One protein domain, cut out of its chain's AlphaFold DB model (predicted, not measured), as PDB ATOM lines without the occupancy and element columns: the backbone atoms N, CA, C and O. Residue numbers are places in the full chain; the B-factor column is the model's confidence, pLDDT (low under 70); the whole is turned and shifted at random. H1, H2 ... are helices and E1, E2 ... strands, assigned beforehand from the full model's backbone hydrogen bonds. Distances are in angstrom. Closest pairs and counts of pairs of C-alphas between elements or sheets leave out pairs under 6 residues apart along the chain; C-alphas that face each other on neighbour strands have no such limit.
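Overview. This is residues 12 to 24, 43 to 48, 98 to 149, 162 to 176 and 195 to 233 of the 233 residues of the protein "RNase H type-1 domain-containing protein" of Fusarium oxysporum (strain Fo5176) (UniProt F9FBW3). A strongly twisted sheet of five strands makes the core, with the long strand E5 running through it and on past its neighbours E7 and E4. Helix H2 packs along E5 on one face, H4 covers the edge strand E1, the small H1 is on the face opposite to H2, and short pairings tie residues 102 to 103 to E1 and residues 162 to 163 to E5. The printed part has 125 residues with four named helices and seven named strands, in the order E1 E2 H1 E3 E4 E5 E6 H2 H3 E7 H4. The sheet is mixed, in the order E1 E7 E5 E4 E3, and the class is mixed, helices and strands. The whole is compact, with a radius of gyration of the C-alphas of 13.6 A and spans of 36 by 32 by 31 A.

Arrangement. In the sheet, E5, residues 139 to 149, is parallel to E7, residues 217 to 221, with N 144 and O 221 2.8 A apart. E7 is parallel to the edge strand E1, residues 14 to 18, with N 18 and O 220 at 2.8 A. On its other side E5 is antiparallel to E4, residues 128 to 133, with N 141 and O 131 at 2.9 A. E4 is antiparallel to the edge strand E3, residues 116 to 121, with N 119 and O 130 at 2.8 A. E3, E4 and E5 form a meander, each strand the antiparallel neighbour of the one before, through two hairpins. H2, residues 195 to 207, is on the sheet at a height of 6.7 A, along E5 at 18 degrees on the local plane; its closest C-alphas to E5 are those of Glu 197 and Gly 146, 4.0 A apart. H4, residues 225 to 232, is over E1, with the C-alphas of Val 228 and Ile 17 closest at 6.1 A. H2 and H4 are close but not clearly touching, at a steep tilt of 52 degrees. H1, residues 112 to 115, is on the opposite face from H2, and H3, residues 210 to 213, only grazes the sheet. E6, residues 174 to 176, is near E5 and pairs with no named strand; nor does E2, residues 43 to 45. In H2 and H4 every O i to N i+4 pair is within hydrogen-bond range; H1 and H3 are too short for such a pair.

Along the chain. E1 begins at C-alpha 14 (17.157, 32.159, 245.246). E5 is 33.4 A long and ends at C-alpha 149 (47.445, 38.306, 257.009). H2 is 17.5 A long, E4 14.7 A, and E1 and E7 13.1 A each. H4 ends at C-alpha 232 (27.717, 33.511, 238.897).

Size, cuts and confidence. The C-alphas farthest apart, those of Asp 135 and Leu 149, are 39.0 A apart. Four cuts leave gaps between C-alphas of 16.7 A from 24 to 43, 33.2 A from 48 to 98, 18.2 A from 149 to 162 and 14.7 A from 176 to 195. Of the links that are printed whole, none is long. The mean pLDDT of the printed part is 82.4; residues 12 to 15, 19 to 24, 43 to 48 and 169 to 171 are under 70.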
ATOM      1  N   ASN A  12      16.767  27.706 250.261       50.03
ATOM      2  CA  ASN A  12      16.558  29.042 249.708       50.03
ATOM      3  C   ASN A  12      16.318  28.858 248.213       50.03
ATOM      4  O   ASN A  12      17.110  28.196 247.543       50.03
ATOM      5  N   ASP A  13      15.226  29.416 247.709       49.56
ATOM      6  CA  ASP A  13      14.829  29.270 246.309       49.56
ATOM      7  C   ASP A  13      15.643  30.207 245.403       49.56
ATOM      8  O   ASP A  13      15.683  30.031 244.186       49.56
ATOM      9  N   THR A  14      16.306  31.217 245.979       60.75
ATOM     10  CA  THR A  14      17.157  32.159 245.246       60.75
ATOM     11  C   THR A  14      18.350  32.601 246.096       60.75
ATOM     12  O   THR A  14      18.203  33.000 247.253       60.75
ATOM     13  N   LEU A  15      19.542  32.549 245.503       62.91
ATOM     14  CA  LEU A  15      20.776  33.068 246.083       62.91
ATOM     15  C   LEU A  15      21.309  34.169 245.173       62.91
ATOM     16  O   LEU A  15      21.560  33.922 243.997       62.91
ATOM     17  N   MET A  16      21.476  35.375 245.705       70.25
ATOM     18  CA  MET A  16      22.047  36.489 244.958       70.25
ATOM     19  C   MET A  16      23.341  36.962 245.606       70.25
ATOM     20  O   MET A  16      23.441  36.996 246.832       70.25
ATOM     21  N   ILE A  17      24.328  37.330 244.793       72.12
ATOM     22  CA  ILE A  17      25.612  37.854 245.272       72.12
ATOM     23  C   ILE A  17      25.751  39.302 244.825       72.12
ATOM     24  O   ILE A  17      25.567  39.622 243.651       72.12
ATOM     25  N   TRP A  18      26.058  40.176 245.775       70.69
ATOM     26  CA  TRP A  18      26.178  41.607 245.569       70.69
ATOM     27  C   TRP A  18      27.607  42.079 245.844       70.69
ATOM     28  O   TRP A  18      28.127  41.886 246.938       70.69
ATOM     29  N   LEU A  19      28.205  42.753 244.861       58.75
ATOM     30  CA  LEU A  19      29.429  43.538 245.011       58.75
ATOM     31  C   LEU A  19      29.056  45.033 245.056       58.75
ATOM     32  O   LEU A  19      28.945  45.665 244.002       58.75
ATOM     33  N   PRO A  20      28.755  45.613 246.229       56.66
ATOM     34  CA  PRO A  20      28.423  47.032 246.315       56.66
ATOM     35  C   PRO A  20      29.670  47.893 246.068       56.66
ATOM     36  O   PRO A  20      30.728  47.668 246.652       56.66
ATOM     37  N   ALA A  21      29.523  48.929 245.240       43.88
ATOM     38  CA  ALA A  21      30.610  49.846 244.884       43.88
ATOM     39  C   ALA A  21      31.197  50.615 246.088       43.88
ATOM     40  O   ALA A  21      32.297  51.139 246.001       43.88
ATOM     41  N   GLU A  22      30.480  50.690 247.214       43.94
ATOM     42  CA  GLU A  22      30.932  51.388 248.426       43.94
ATOM     43  C   GLU A  22      31.834  50.526 249.331       43.94
ATOM     44  O   GLU A  22      32.495  51.077 250.213       43.94
ATOM     45  N   LEU A  23      31.915  49.203 249.116       46.44
ATOM     46  CA  LEU A  23      32.779  48.307 249.903       46.44
ATOM     47  C   LEU A  23      34.224  48.227 249.379       46.44
ATOM     48  O   LEU A  23      35.068  47.633 250.040       46.44
ATOM     49  N   THR A  24      34.541  48.830 248.228       37.69
ATOM     50  CA  THR A  24      35.820  48.598 247.531       37.69
ATOM     51  C   THR A  24      37.004  49.430 248.029       37.69
ATOM     52  O   THR A  24      38.133  49.154 247.633       37.69
ATOM     53  N   LEU A  43      35.804  42.099 264.390       37.47
ATOM     54  CA  LEU A  43      35.398  42.848 263.204       37.47
ATOM     55  C   LEU A  43      34.107  43.603 263.556       37.47
ATOM     56  O   LEU A  43      33.159  43.004 264.059       37.47
ATOM     57  N   SER A  44      34.091  44.918 263.355       34.94
ATOM     58  CA  SER A  44      32.894  45.761 263.449       34.94
ATOM     59  C   SER A  44      32.366  46.046 262.058       34.94
ATOM     60  O   SER A  44      33.138  46.146 261.119       34.94
ATOM     61  N   VAL A  45      31.057  46.210 261.941       37.84
ATOM     62  CA  VAL A  45      30.392  46.723 260.746       37.84
ATOM     63  C   VAL A  45      29.967  48.147 261.049       37.84
ATOM     64  O   VAL A  45      29.254  48.372 262.027       37.84
ATOM     65  N   ASP A  46      30.439  49.112 260.266       41.97
ATOM     66  CA  ASP A  46      30.025  50.503 260.424       41.97
ATOM     67  C   ASP A  46      28.663  50.787 259.758       41.97
ATOM     68  O   ASP A  46      28.021  49.917 259.163       41.97
ATOM     69  N   SER A  47      28.195  52.033 259.855       33.69
ATOM     70  CA  SER A  47      26.926  52.466 259.259       33.69
ATOM     71  C   SER A  47      26.896  52.384 257.726       33.69
ATOM     72  O   SER A  47      25.805  52.390 257.156       33.69
ATOM     73  N   SER A  48      28.050  52.268 257.062       34.56
ATOM     74  CA  SER A  48      28.189  52.026 255.619       34.56
ATOM     75  C   SER A  48      28.254  50.536 255.253       34.56
ATOM     76  O   SER A  48      28.403  50.200 254.084       34.56
ATOM     77  N   LEU A  98      21.423  22.658 242.468       76.75
ATOM     78  CA  LEU A  98      20.090  22.912 241.898       76.75
ATOM     79  C   LEU A  98      19.692  24.392 241.913       76.75
ATOM     80  O   LEU A  98      18.855  24.807 241.119       76.75
ATOM     81  N   VAL A  99      20.276  25.171 242.824       79.75
ATOM     82  CA  VAL A  99      20.101  26.622 242.908       79.75
ATOM     83  C   VAL A  99      21.449  27.237 242.579       79.75
ATOM     84  O   VAL A  99      22.405  27.077 243.341       79.75
ATOM     85  N   LEU A 100      21.526  27.887 241.422       85.00
ATOM     86  CA  LEU A 100      22.717  28.612 241.004       85.00
ATOM     87  C   LEU A 100      22.610  30.070 241.471       85.00
ATOM     88  O   LEU A 100      21.544  30.672 241.311       85.00
ATOM     89  N   PRO A 101      23.675  30.630 242.064       88.88
ATOM     90  CA  PRO A 101      23.705  32.036 242.427       88.88
ATOM     91  C   PRO A 101      23.575  32.937 241.195       88.88
ATOM     92  O   PRO A 101      24.106  32.631 240.130       88.88
ATOM     93  N   THR A 102      22.920  34.083 241.353       90.69
ATOM     94  CA  THR A 102      22.890  35.143 240.335       90.69
ATOM     95  C   THR A 102      23.471  36.438 240.885       90.69
ATOM     96  O   THR A 102      23.424  36.693 242.088       90.69
ATOM     97  N   VAL A 103      23.989  37.305 240.019       91.25
ATOM     98  CA  VAL A 103      24.416  38.644 240.446       91.25
ATOM     99  C   VAL A 103      23.195  39.459 240.886       91.25
ATOM    100  O   VAL A 103      22.189  39.519 240.179       91.25
ATOM    101  N   PHE A 104      23.282  40.100 242.051       88.50
ATOM    102  CA  PHE A 104      22.309  41.095 242.493       88.50
ATOM    103  C   PHE A 104      22.613  42.439 241.830       88.50
ATOM    104  O   PHE A 104      23.687  43.007 242.030       88.50
ATOM    105  N   VAL A 105      21.651  42.970 241.077       89.19
ATOM    106  CA  VAL A 105      21.761  44.290 240.449       89.19
ATOM    107  C   VAL A 105      20.841  45.262 241.195       89.19
ATOM    108  O   VAL A 105      19.623  45.201 241.003       89.19
ATOM    109  N   PRO A 106      21.374  46.137 242.069       84.19
ATOM    110  CA  PRO A 106      20.558  47.126 242.764       84.19
ATOM    111  C   PRO A 106      20.061  48.213 241.793       84.19
ATOM    112  O   PRO A 106      20.699  48.473 240.767       84.19
ATOM    113  N   PRO A 107      18.962  48.917 242.122       88.62
ATOM    114  CA  PRO A 107      18.614  50.158 241.438       88.62
ATOM    115  C   PRO A 107      19.774  51.176 241.503       88.62
ATOM    116  O   PRO A 107      20.430  51.261 242.541       88.62
ATOM    117  N   PRO A 108      20.013  52.000 240.462       82.00
ATOM    118  CA  PRO A 108      21.228  52.822 240.349       82.00
ATOM    119  C   PRO A 108      21.506  53.802 241.500       82.00
ATOM    120  O   PRO A 108      22.654  54.163 241.725       82.00
ATOM    121  N   SER A 109      20.471  54.263 242.208       85.19
ATOM    122  CA  SER A 109      20.587  55.200 243.336       85.19
ATOM    123  C   SER A 109      20.388  54.539 244.702       85.19
ATOM    124  O   SER A 109      20.281  55.238 245.709       85.19
ATOM    125  N   ALA A 110      20.231  53.216 244.738       81.56
ATOM    126  CA  ALA A 110      19.921  52.497 245.958       81.56
ATOM    127  C   ALA A 110      21.203  52.100 246.697       81.56
ATOM    128  O   ALA A 110      22.075  51.430 246.146       81.56
ATOM    129  N   THR A 111      21.285  52.478 247.967       81.31
ATOM    130  CA  THR A 111      22.317  51.995 248.890       81.31
ATOM    131  C   THR A 111      21.864  50.693 249.559       81.31
ATOM    132  O   THR A 111      20.651  50.456 249.668       81.31
ATOM    133  N   PRO A 112      22.786  49.860 250.073       82.25
ATOM    134  CA  PRO A 112      22.429  48.683 250.865       82.25
ATOM    135  C   PRO A 112      21.425  48.955 251.981       82.25
ATOM    136  O   PRO A 112      20.451  48.225 252.109       82.25
ATOM    137  N   GLN A 113      21.599  50.042 252.725       81.19
ATOM    138  CA  GLN A 113      20.744  50.435 253.845       81.19
ATOM    139  C   GLN A 113      19.352  50.862 253.371       81.19
ATOM    140  O   GLN A 113      18.373  50.659 254.087       81.19
ATOM    141  N   SER A 114      19.249  51.444 252.169       85.69
ATOM    142  CA  SER A 114      17.956  51.822 251.589       85.69
ATOM    143  C   SER A 114      17.151  50.613 251.103       85.69
ATOM    144  O   SER A 114      15.925  50.634 251.166       85.69
ATOM    145  N   LEU A 115      17.835  49.558 250.643       89.88
ATOM    146  CA  LEU A 115      17.201  48.317 250.196       89.88
ATOM    147  C   LEU A 115      16.935  47.360 251.354       89.88
ATOM    148  O   LEU A 115      15.884  46.730 251.378       89.88
ATOM    149  N   PHE A 116      17.868  47.263 252.300       91.06
ATOM    150  CA  PHE A 116      17.879  46.312 253.407       91.06
ATOM    151  C   PHE A 116      18.008  47.049 254.740       91.06
ATOM    152  O   PHE A 116      19.096  47.251 255.279       91.06
ATOM    153  N   SER A 117      16.864  47.449 255.287       89.69
ATOM    154  CA  SER A 117      16.798  48.119 256.585       89.69
ATOM    155  C   SER A 117      16.802  47.121 257.747       89.69
ATOM    156  O   SER A 117      16.436  45.955 257.586       89.69
ATOM    157  N   ALA A 118      17.151  47.593 258.945       90.62
ATOM    158  CA  ALA A 118      16.936  46.834 260.173       90.62
ATOM    159  C   ALA A 118      15.436  46.526 260.354       90.62
ATOM    160  O   ALA A 118      14.622  47.426 260.558       90.62
ATOM    161  N   GLY A 119      15.073  45.247 260.282       89.69
ATOM    162  CA  GLY A 119      13.706  44.753 260.429       89.69
ATOM    163  C   GLY A 119      13.637  43.561 261.377       89.69
ATOM    164  O   GLY A 119      14.611  42.831 261.552       89.69
ATOM    165  N   ILE A 120      12.478  43.349 262.005       90.25
ATOM    166  CA  ILE A 120      12.280  42.248 262.958       90.25
ATOM    167  C   ILE A 120      11.917  40.967 262.196       90.25
ATOM    168  O   ILE A 120      10.813  40.846 261.661       90.25
ATOM    169  N   GLY A 121      12.818  39.985 262.205       87.38
ATOM    170  CA  GLY A 121      12.573  38.621 261.747       87.38
ATOM    171  C   GLY A 121      11.683  37.877 262.741       87.38
ATOM    172  O   GLY A 121      12.167  37.278 263.699       87.38
ATOM    173  N   ARG A 122      10.365  37.939 262.534       88.25
ATOM    174  CA  ARG A 122       9.360  37.412 263.478       88.25
ATOM    175  C   ARG A 122       9.269  35.887 263.533       88.25
ATOM    176  O   ARG A 122       8.748  35.368 264.510       88.25
ATOM    177  N   ASN A 123       9.748  35.189 262.505       88.88
ATOM    178  CA  ASN A 123       9.726  33.723 262.471       88.88
ATOM    179  C   ASN A 123      10.944  33.103 263.172       88.88
ATOM    180  O   ASN A 123      10.955  31.906 263.453       88.88
ATOM    181  N   ALA A 124      11.975  33.901 263.462       85.88
ATOM    182  CA  ALA A 124      13.052  33.476 264.339       85.88
ATOM    183  C   ALA A 124      12.542  33.385 265.786       85.88
ATOM    184  O   ALA A 124      11.683  34.163 266.202       85.88
ATOM    185  N   HIS A 125      13.088  32.444 266.556       81.31
ATOM    186  CA  HIS A 125      12.716  32.231 267.952       81.31
ATOM    187  C   HIS A 125      13.968  32.308 268.847       81.31
ATOM    188  O   HIS A 125      14.817  31.418 268.761       81.31
ATOM    189  N   PRO A 126      14.110  33.350 269.695       85.88
ATOM    190  CA  PRO A 126      13.249  34.540 269.784       85.88
ATOM    191  C   PRO A 126      13.317  35.408 268.508       85.88
ATOM    192  O   PRO A 126      14.251  35.235 267.720       85.88
ATOM    193  N   PRO A 127      12.370  36.347 268.296       88.38
ATOM    194  CA  PRO A 127      12.464  37.315 267.209       88.38
ATOM    195  C   PRO A 127      13.778  38.094 267.277       88.38
ATOM    196  O   PRO A 127      14.211  38.501 268.355       88.38
ATOM    197  N   VAL A 128      14.404  38.316 266.123       89.31
ATOM    198  CA  VAL A 128      15.712  38.983 266.021       89.31
ATOM    199  C   VAL A 128      15.715  40.019 264.911       89.31
ATOM    200  O   VAL A 128      15.020  39.871 263.906       89.31
ATOM    201  N   THR A 129      16.519  41.065 265.075       90.94
ATOM    202  CA  THR A 129      16.714  42.082 264.040       90.94
ATOM    203  C   THR A 129      17.635  41.553 262.936       90.94
ATOM    204  O   THR A 129      18.674  40.950 263.209       90.94
ATOM    205  N   ARG A 130      17.245  41.774 261.678       92.38
ATOM    206  CA  ARG A 130      17.953  41.373 260.453       92.38
ATOM    207  C   ARG A 130      17.981  42.541 259.465       92.38
ATOM    208  O   ARG A 130      17.188  43.471 259.596       92.38
ATOM    209  N   PHE A 131      18.847  42.479 258.458       92.81
ATOM    210  CA  PHE A 131      18.808  43.401 257.317       92.81
ATOM    211  C   PHE A 131      17.783  42.913 256.287       92.81
ATOM    212  O   PHE A 131      18.126  42.219 255.332       92.81
ATOM    213  N   ILE A 132      16.506  43.206 256.521       94.25
ATOM    214  CA  ILE A 132      15.388  42.706 255.709       94.25
ATOM    215  C   ILE A 132      15.122  43.676 254.566       94.25
ATOM    216  O   ILE A 132      15.131  44.896 254.757       94.25
ATOM    217  N   ARG A 133      14.863  43.130 253.378       94.75
ATOM    218  CA  ARG A 133      14.555  43.934 252.207       94.75
ATOM    219  C   ARG A 133      13.220  44.667 252.388       94.75
ATOM    220  O   ARG A 133      12.218  44.060 252.764       94.75
ATOM    221  N   VAL A 134      13.208  45.973 252.129       93.06
ATOM    222  CA  VAL A 134      12.066  46.860 252.427       93.06
ATOM    223  C   VAL A 134      10.826  46.512 251.595       93.06
ATOM    224  O   VAL A 134       9.710  46.546 252.108       93.06
ATOM    225  N   ASP A 135      11.012  46.163 250.322       93.88
ATOM    226  CA  ASP A 135       9.948  45.826 249.365       93.88
ATOM    227  C   ASP A 135       9.666  44.315 249.254       93.88
ATOM    228  O   ASP A 135       8.691  43.923 248.613       93.88
ATOM    229  N   ASP A 136      10.470  43.464 249.898       94.81
ATOM    230  CA  ASP A 136      10.273  42.012 249.933       94.81
ATOM    231  C   ASP A 136      10.736  41.413 251.276       94.81
ATOM    232  O   ASP A 136      11.905  41.061 251.434       94.81
ATOM    233  N   PRO A 137       9.831  41.209 252.248       93.88
ATOM    234  CA  PRO A 137      10.205  40.722 253.574       93.88
ATOM    235  C   PRO A 137      10.722  39.272 253.597       93.88
ATOM    236  O   PRO A 137      11.152  38.810 254.654       93.88
ATOM    237  N   LYS A 138      10.683  38.539 252.471       94.69
ATOM    238  CA  LYS A 138      11.283  37.200 252.335       94.69
ATOM    239  C   LYS A 138      12.725  37.233 251.821       94.69
ATOM    240  O   LYS A 138      13.368  36.183 251.759       94.69
ATOM    241  N   SER A 139      13.225  38.418 251.474       94.25
ATOM    242  CA  SER A 139      14.608  38.674 251.087       94.25
ATOM    243  C   SER A 139      15.365  39.347 252.227       94.25
ATOM    244  O   SER A 139      14.868  40.297 252.834       94.25
ATOM    245  N   PHE A 140      16.596  38.915 252.496       93.31
ATOM    246  CA  PHE A 140      17.454  39.607 253.460       93.31
ATOM    247  C   PHE A 140      18.937  39.554 253.085       93.31
ATOM    248  O   PHE A 140      19.363  38.717 252.287       93.31
ATOM    249  N   LEU A 141      19.696  40.486 253.655       93.81
ATOM    250  CA  LEU A 141      21.109  40.715 253.382       93.81
ATOM    251  C   LEU A 141      22.005  40.078 254.452       93.81
ATOM    252  O   LEU A 141      21.773  40.234 255.654       93.81
ATOM    253  N   ILE A 142      23.073  39.430 253.995       93.38
ATOM    254  CA  ILE A 142      24.206  38.995 254.811       93.38
ATOM    255  C   ILE A 142      25.469  39.607 254.212       93.38
ATOM    256  O   ILE A 142      25.778  39.365 253.049       93.38
ATOM    257  N   CYS A 143      26.215  40.369 255.002       92.00
ATOM    258  CA  CYS A 143      27.542  40.842 254.627       92.00
ATOM    259  C   CYS A 143      28.586  39.795 255.016       92.00
ATOM    260  O   CYS A 143      28.514  39.210 256.097       92.00
ATOM    261  N   THR A 144      29.561  39.563 254.150       92.69
ATOM    262  CA  THR A 144      30.603  38.547 254.316       92.69
ATOM    263  C   THR A 144      31.950  39.110 253.901       92.69
ATOM    264  O   THR A 144      32.010  39.887 252.953       92.69
ATOM    265  N   ASP A 145      33.001  38.696 254.601       91.56
ATOM    266  CA  ASP A 145      34.386  39.103 254.335       91.56
ATOM    267  C   ASP A 145      35.339  38.002 254.818       91.56
ATOM    268  O   ASP A 145      35.048  37.268 255.779       91.56
ATOM    269  N   GLY A 146      36.482  37.889 254.153       89.31
ATOM    270  CA  GLY A 146      37.531  36.939 254.456       89.31
ATOM    271  C   GLY A 146      38.923  37.510 254.219       89.31
ATOM    272  O   GLY A 146      39.396  37.633 253.097       89.31
ATOM    273  N   ALA A 147      39.683  37.686 255.298       88.06
ATOM    274  CA  ALA A 147      41.025  38.251 255.228       88.06
ATOM    275  C   ALA A 147      42.112  37.240 255.612       88.06
ATOM    276  O   ALA A 147      41.940  36.410 256.506       88.06
ATOM    277  N   CYS A 148      43.283  37.362 254.986       90.12
ATOM    278  CA  CYS A 148      44.491  36.608 255.297       90.12
ATOM    279  C   CYS A 148      45.703  37.535 255.460       90.12
ATOM    280  O   CYS A 148      46.273  38.048 254.493       90.12
ATOM    281  N   LEU A 149      46.170  37.678 256.699       84.56
ATOM    282  CA  LEU A 149      47.445  38.306 257.009       84.56
ATOM    283  C   LEU A 149      48.595  37.413 256.524       84.56
ATOM    284  O   LEU A 149      48.631  36.215 256.814       84.56
ATOM    285  N   SER A 162      30.648  36.666 258.931       90.81
ATOM    286  CA  SER A 162      29.349  36.929 258.335       90.81
ATOM    287  C   SER A 162      28.507  37.746 259.297       90.81
ATOM    288  O   SER A 162      28.368  37.376 260.462       90.81
ATOM    289  N   VAL A 163      27.914  38.830 258.809       90.12
ATOM    290  CA  VAL A 163      27.055  39.734 259.578       90.12
ATOM    291  C   VAL A 163      25.693  39.781 258.905       90.12
ATOM    292  O   VAL A 163      25.572  40.086 257.725       90.12
ATOM    293  N   PHE A 164      24.657  39.453 259.660       89.81
ATOM    294  CA  PHE A 164      23.305  39.200 259.152       89.81
ATOM    295  C   PHE A 164      22.240  40.002 259.922       89.81
ATOM    296  O   PHE A 164      21.041  39.732 259.838       89.81
ATOM    297  N   GLY A 165      22.671  41.008 260.680       88.94
ATOM    298  CA  GLY A 165      21.824  42.009 261.316       88.94
ATOM    299  C   GLY A 165      22.660  43.124 261.953       88.94
ATOM    300  O   GLY A 165      23.891  43.053 261.935       88.94
ATOM    301  N   PRO A 166      22.010  44.152 262.524       85.00
ATOM    302  CA  PRO A 166      22.699  45.217 263.245       85.00
ATOM    303  C   PRO A 166      23.523  44.672 264.418       85.00
ATOM    304  O   PRO A 166      23.039  43.842 265.187       85.00
ATOM    305  N   LEU A 167      24.761  45.151 264.557       76.62
ATOM    306  CA  LEU A 167      25.649  44.793 265.662       76.62
ATOM    307  C   LEU A 167      25.323  45.646 266.891       76.62
ATOM    308  O   LEU A 167      25.921  46.695 267.120       76.62
ATOM    309  N   GLU A 168      24.361  45.194 267.684       73.31
ATOM    310  CA  GLU A 168      24.046  45.787 268.986       73.31
ATOM    311  C   GLU A 168      24.630  44.935 270.123       73.31
ATOM    312  O   GLU A 168      24.897  43.738 269.960       73.31
ATOM    313  N   GLN A 169      24.828  45.539 271.299       56.16
ATOM    314  CA  GLN A 169      25.304  44.813 272.479       56.16
ATOM    315  C   GLN A 169      24.387  43.614 272.772       56.16
ATOM    316  O   GLN A 169      23.166  43.749 272.804       56.16
ATOM    317  N   ASN A 170      24.985  42.441 273.000       59.62
ATOM    318  CA  ASN A 170      24.292  41.173 273.268       59.62
ATOM    319  C   ASN A 170      23.434  40.620 272.112       59.62
ATOM    320  O   ASN A 170      22.581  39.761 272.344       59.62
ATOM    321  N   THR A 171      23.661  41.058 270.869       67.44
ATOM    322  CA  THR A 171      23.005  40.461 269.697       67.44
ATOM    323  C   THR A 171      23.883  39.413 269.017       67.44
ATOM    324  O   THR A 171      25.052  39.639 268.714       67.44
ATOM    325  N   ASN A 172      23.294  38.256 268.709       73.31
ATOM    326  CA  ASN A 172      23.910  37.247 267.844       73.31
ATOM    327  C   ASN A 172      23.618  37.600 266.380       73.31
ATOM    328  O   ASN A 172      22.845  36.905 265.719       73.31
ATOM    329  N   ALA A 173      24.157  38.728 265.914       85.31
ATOM    330  CA  ALA A 173      23.965  39.250 264.557       85.31
ATOM    331  C   ALA A 173      25.190  39.050 263.646       85.31
ATOM    332  O   ALA A 173      25.167  39.450 262.482       85.31
ATOM    333  N   SER A 174      26.246  38.417 264.162       87.38
ATOM    334  CA  SER A 174      27.415  38.018 263.383       87.38
ATOM    335  C   SER A 174      28.034  36.715 263.873       87.38
ATOM    336  O   SER A 174      27.779  36.254 264.987       87.38
ATOM    337  N   VAL A 175      28.868  36.135 263.017       86.12
ATOM    338  CA  VAL A 175      29.804  35.057 263.333       86.12
ATOM    339  C   VAL A 175      31.175  35.447 262.797       86.12
ATOM    340  O   VAL A 175      31.277  35.949 261.683       86.12
ATOM    341  N   ASN A 176      32.219  35.237 263.594       85.50
ATOM    342  CA  ASN A 176      33.596  35.569 263.239       85.50
ATOM    343  C   ASN A 176      34.486  34.430 263.711       85.50
ATOM    344  O   ASN A 176      34.454  34.102 264.894       85.50
ATOM    345  N   ARG A 195      40.348  31.633 250.043       94.62
ATOM    346  CA  ARG A 195      39.767  30.591 250.893       94.62
ATOM    347  C   ARG A 195      39.007  31.174 252.085       94.62
ATOM    348  O   ARG A 195      37.989  30.601 252.460       94.62
ATOM    349  N   ALA A 196      39.485  32.270 252.672       94.19
ATOM    350  CA  ALA A 196      38.772  32.984 253.725       94.19
ATOM    351  C   ALA A 196      37.441  33.546 253.207       94.19
ATOM    352  O   ALA A 196      36.410  33.312 253.831       94.19
ATOM    353  N   GLU A 197      37.450  34.169 252.029       94.69
ATOM    354  CA  GLU A 197      36.255  34.730 251.381       94.69
ATOM    355  C   GLU A 197      35.201  33.658 251.093       94.69
ATOM    356  O   GLU A 197      34.049  33.746 251.518       94.69
ATOM    357  N   LEU A 198      35.605  32.553 250.454       94.69
ATOM    358  CA  LEU A 198      34.704  31.420 250.226       94.69
ATOM    359  C   LEU A 198      34.179  30.832 251.538       94.69
ATOM    360  O   LEU A 198      33.023  30.409 251.627       94.69
ATOM    361  N   ARG A 199      35.026  30.780 252.571       93.81
ATOM    362  CA  ARG A 199      34.624  30.253 253.871       93.81
ATOM    363  C   ARG A 199      33.622  31.167 254.572       93.81
ATOM    364  O   ARG A 199      32.751  30.627 255.260       93.81
ATOM    365  N   ALA A 200      33.704  32.481 254.363       93.12
ATOM    366  CA  ALA A 200      32.720  33.451 254.821       93.12
ATOM    367  C   ALA A 200      31.335  33.144 254.241       93.12
ATOM    368  O   ALA A 200      30.380  32.964 254.994       93.12
ATOM    369  N   ILE A 201      31.247  32.928 252.923       93.12
ATOM    370  CA  ILE A 201      29.998  32.532 252.256       93.12
ATOM    371  C   ILE A 201      29.448  31.211 252.800       93.12
ATOM    372  O   ILE A 201      28.278  31.115 253.168       93.12
ATOM    373  N   ILE A 202      30.289  30.175 252.879       91.50
ATOM    374  CA  ILE A 202      29.870  28.859 253.385       91.50
ATOM    375  C   ILE A 202      29.391  28.970 254.837       91.50
ATOM    376  O   ILE A 202      28.416  28.321 255.217       91.50
ATOM    377  N   GLY A 203      30.067  29.795 255.637       90.44
ATOM    378  CA  GLY A 203      29.705  30.089 257.015       90.44
ATOM    379  C   GLY A 203      28.334  30.737 257.115       90.44
ATOM    380  O   GLY A 203      27.482  30.204 257.817       90.44
ATOM    381  N   ALA A 204      28.097  31.809 256.356       92.25
ATOM    382  CA  ALA A 204      26.800  32.473 256.263       92.25
ATOM    383  C   ALA A 204      25.676  31.493 255.907       92.25
ATOM    384  O   ALA A 204      24.673  31.412 256.614       92.25
ATOM    385  N   LEU A 205      25.853  30.700 254.847       90.38
ATOM    386  CA  LEU A 205      24.833  29.766 254.359       90.38
ATOM    387  C   LEU A 205      24.508  28.646 255.356       90.38
ATOM    388  O   LEU A 205      23.383  28.157 255.373       90.38
ATOM    389  N   ARG A 206      25.485  28.234 256.170       87.56
ATOM    390  CA  ARG A 206      25.348  27.127 257.132       87.56
ATOM    391  C   ARG A 206      25.118  27.569 258.568       87.56
ATOM    392  O   ARG A 206      24.924  26.718 259.427       87.56
ATOM    393  N   TYR A 207      25.173  28.865 258.851       86.88
ATOM    394  CA  TYR A 207      25.056  29.355 260.220       86.88
ATOM    395  C   TYR A 207      23.701  28.980 260.833       86.88
ATOM    396  O   TYR A 207      23.628  28.606 262.005       86.88
ATOM    397  N   ARG A 208      22.632  29.070 260.033       85.62
ATOM    398  CA  ARG A 208      21.256  28.747 260.415       85.62
ATOM    399  C   ARG A 208      20.461  28.230 259.225       85.62
ATOM    400  O   ARG A 208      20.783  28.503 258.072       85.62
ATOM    401  N   ASN A 209      19.346  27.568 259.519       86.44
ATOM    402  CA  ASN A 209      18.309  27.313 258.528       86.44
ATOM    403  C   ASN A 209      17.504  28.601 258.270       86.44
ATOM    404  O   ASN A 209      16.461  28.826 258.884       86.44
ATOM    405  N   TRP A 210      17.990  29.451 257.368       90.25
ATOM    406  CA  TRP A 210      17.365  30.740 257.043       90.25
ATOM    407  C   TRP A 210      15.925  30.618 256.530       90.25
ATOM    408  O   TRP A 210      15.085  31.456 256.859       90.25
ATOM    409  N   ALA A 211      15.605  29.527 255.833       89.62
ATOM    410  CA  ALA A 211      14.247  29.231 255.388       89.62
ATOM    411  C   ALA A 211      13.278  29.035 256.565       89.62
ATOM    412  O   ALA A 211      12.119  29.437 256.484       89.62
ATOM    413  N   SER A 212      13.751  28.497 257.698       88.69
ATOM    414  CA  SER A 212      12.943  28.413 258.927       88.69
ATOM    415  C   SER A 212      12.681  29.779 259.577       88.69
ATOM    416  O   SER A 212      11.673  29.941 260.259       88.69
ATOM    417  N   GLU A 213      13.522  30.788 259.305       90.94
ATOM    418  CA  GLU A 213      13.259  32.193 259.655       90.94
ATOM    419  C   GLU A 213      12.341  32.885 258.611       90.94
ATOM    420  O   GLU A 213      11.989  34.057 258.754       90.94
ATOM    421  N   GLY A 214      11.866  32.157 257.592       92.31
ATOM    422  CA  GLY A 214      10.916  32.625 256.576       92.31
ATOM    423  C   GLY A 214      11.539  33.355 255.389       92.31
ATOM    424  O   GLY A 214      10.802  33.938 254.591       92.31
ATOM    425  N   PHE A 215      12.865  33.319 255.259       93.50
ATOM    426  CA  PHE A 215      13.568  33.893 254.120       93.50
ATOM    427  C   PHE A 215      13.700  32.864 253.002       93.50
ATOM    428  O   PHE A 215      14.224  31.776 253.214       93.50
ATOM    429  N   THR A 216      13.230  33.208 251.807       93.12
ATOM    430  CA  THR A 216      13.378  32.365 250.607       93.12
ATOM    431  C   THR A 216      14.512  32.847 249.711       93.12
ATOM    432  O   THR A 216      14.974  32.100 248.847       93.12
ATOM    433  N   THR A 217      14.966  34.081 249.934       93.62
ATOM    434  CA  THR A 217      15.976  34.754 249.126       93.62
ATOM    435  C   THR A 217      17.073  35.308 250.024       93.62
ATOM    436  O   THR A 217      16.810  36.102 250.930       93.62
ATOM    437  N   LEU A 218      18.316  34.918 249.749       94.38
ATOM    438  CA  LEU A 218      19.492  35.491 250.402       94.38
ATOM    439  C   LEU A 218      20.229  36.411 249.442       94.38
ATOM    440  O   LEU A 218      20.508  36.018 248.309       94.38
ATOM    441  N   VAL A 219      20.600  37.596 249.919       94.56
ATOM    442  CA  VAL A 219      21.557  38.476 249.246       94.56
ATOM    443  C   VAL A 219      22.852  38.469 250.045       94.56
ATOM    444  O   VAL A 219      22.872  38.877 251.202       94.56
ATOM    445  N   LEU A 220      23.925  37.965 249.445       93.56
ATOM    446  CA  LEU A 220      25.255  37.909 250.042       93.56
ATOM    447  C   LEU A 220      26.083  39.084 249.525       93.56
ATOM    448  O   LEU A 220      26.410  39.116 248.340       93.56
ATOM    449  N   ALA A 221      26.416  40.041 250.386       91.75
ATOM    450  CA  ALA A 221      27.331  41.124 250.045       91.75
ATOM    451  C   ALA A 221      28.777  40.744 250.379       91.75
ATOM    452  O   ALA A 221      29.074  40.356 251.508       91.75
ATOM    453  N   THR A 222      29.670  40.881 249.405       88.88
ATOM    454  CA  THR A 222      31.117  40.644 249.533       88.88
ATOM    455  C   THR A 222      31.858  41.624 248.630       88.88
ATOM    456  O   THR A 222      31.322  42.033 247.601       88.88
ATOM    457  N   ASP A 223      33.075  42.002 249.002       85.00
ATOM    458  CA  ASP A 223      34.011  42.755 248.161       85.00
ATOM    459  C   ASP A 223      34.864  41.839 247.253       85.00
ATOM    460  O   ASP A 223      35.585  42.307 246.367       85.00
ATOM    461  N   SER A 224      34.744  40.518 247.414       89.00
ATOM    462  CA  SER A 224      35.510  39.528 246.668       89.00
ATOM    463  C   SER A 224      34.930  39.269 245.278       89.00
ATOM    464  O   SER A 224      34.040  38.434 245.082       89.00
ATOM    465  N   GLU A 225      35.514  39.906 244.263       89.38
ATOM    466  CA  GLU A 225      35.219  39.608 242.853       89.38
ATOM    467  C   GLU A 225      35.444  38.120 242.523       89.38
ATOM    468  O   GLU A 225      34.706  37.538 241.728       89.38
ATOM    469  N   TYR A 226      36.421  37.480 243.180       89.69
ATOM    470  CA  TYR A 226      36.686  36.046 243.046       89.69
ATOM    471  C   TYR A 226      35.464  35.197 243.422       89.69
ATOM    472  O   TYR A 226      35.120  34.262 242.697       89.69
ATOM    473  N   VAL A 227      34.792  35.534 244.525       91.69
ATOM    474  CA  VAL A 227      33.559  34.861 244.953       91.69
ATOM    475  C   VAL A 227      32.412  35.181 244.006       91.69
ATOM    476  O   VAL A 227      31.720  34.261 243.576       91.69
ATOM    477  N   VAL A 228      32.213  36.460 243.670       88.06
ATOM    478  CA  VAL A 228      31.092  36.907 242.826       88.06
ATOM    479  C   VAL A 228      31.140  36.211 241.470       88.06
ATOM    480  O   VAL A 228      30.180  35.539 241.097       88.06
ATOM    481  N   LYS A 229      32.270  36.303 240.762       89.81
ATOM    482  CA  LYS A 229      32.432  35.690 239.440       89.81
ATOM    483  C   LYS A 229      32.398  34.174 239.512       89.81
ATOM    484  O   LYS A 229      31.623  33.553 238.801       89.81
ATOM    485  N   GLY A 230      33.160  33.574 240.430       90.88
ATOM    486  CA  GLY A 230      33.243  32.116 240.548       90.88
ATOM    487  C   GLY A 230      31.918  31.429 240.898       90.88
ATOM    488  O   GLY A 230      31.797  30.218 240.734       90.88
ATOM    489  N   ALA A 231      30.941  32.183 241.397       88.25
ATOM    490  CA  ALA A 231      29.619  31.685 241.743       88.25
ATOM    491  C   ALA A 231      28.528  32.030 240.714       88.25
ATOM    492  O   ALA A 231      27.450  31.442 240.801       88.25
ATOM    493  N   THR A 232      28.763  32.970 239.791       88.44
ATOM    494  CA  THR A 232      27.717  33.511 238.897       88.44
ATOM    495  C   THR A 232      28.040  33.444 237.400       88.44
ATOM    496  O   THR A 232      27.145  33.707 236.595       88.44
ATOM    497  N   GLU A 233      29.266  33.066 237.020       88.00
ATOM    498  CA  GLU A 233      29.758  32.944 235.634       88.00
ATOM    499  C   GLU A 233      30.297  31.531 235.350       88.00
ATOM    500  O   GLU A 233      30.033  31.020 234.236       88.00
TER     501      GLU A 233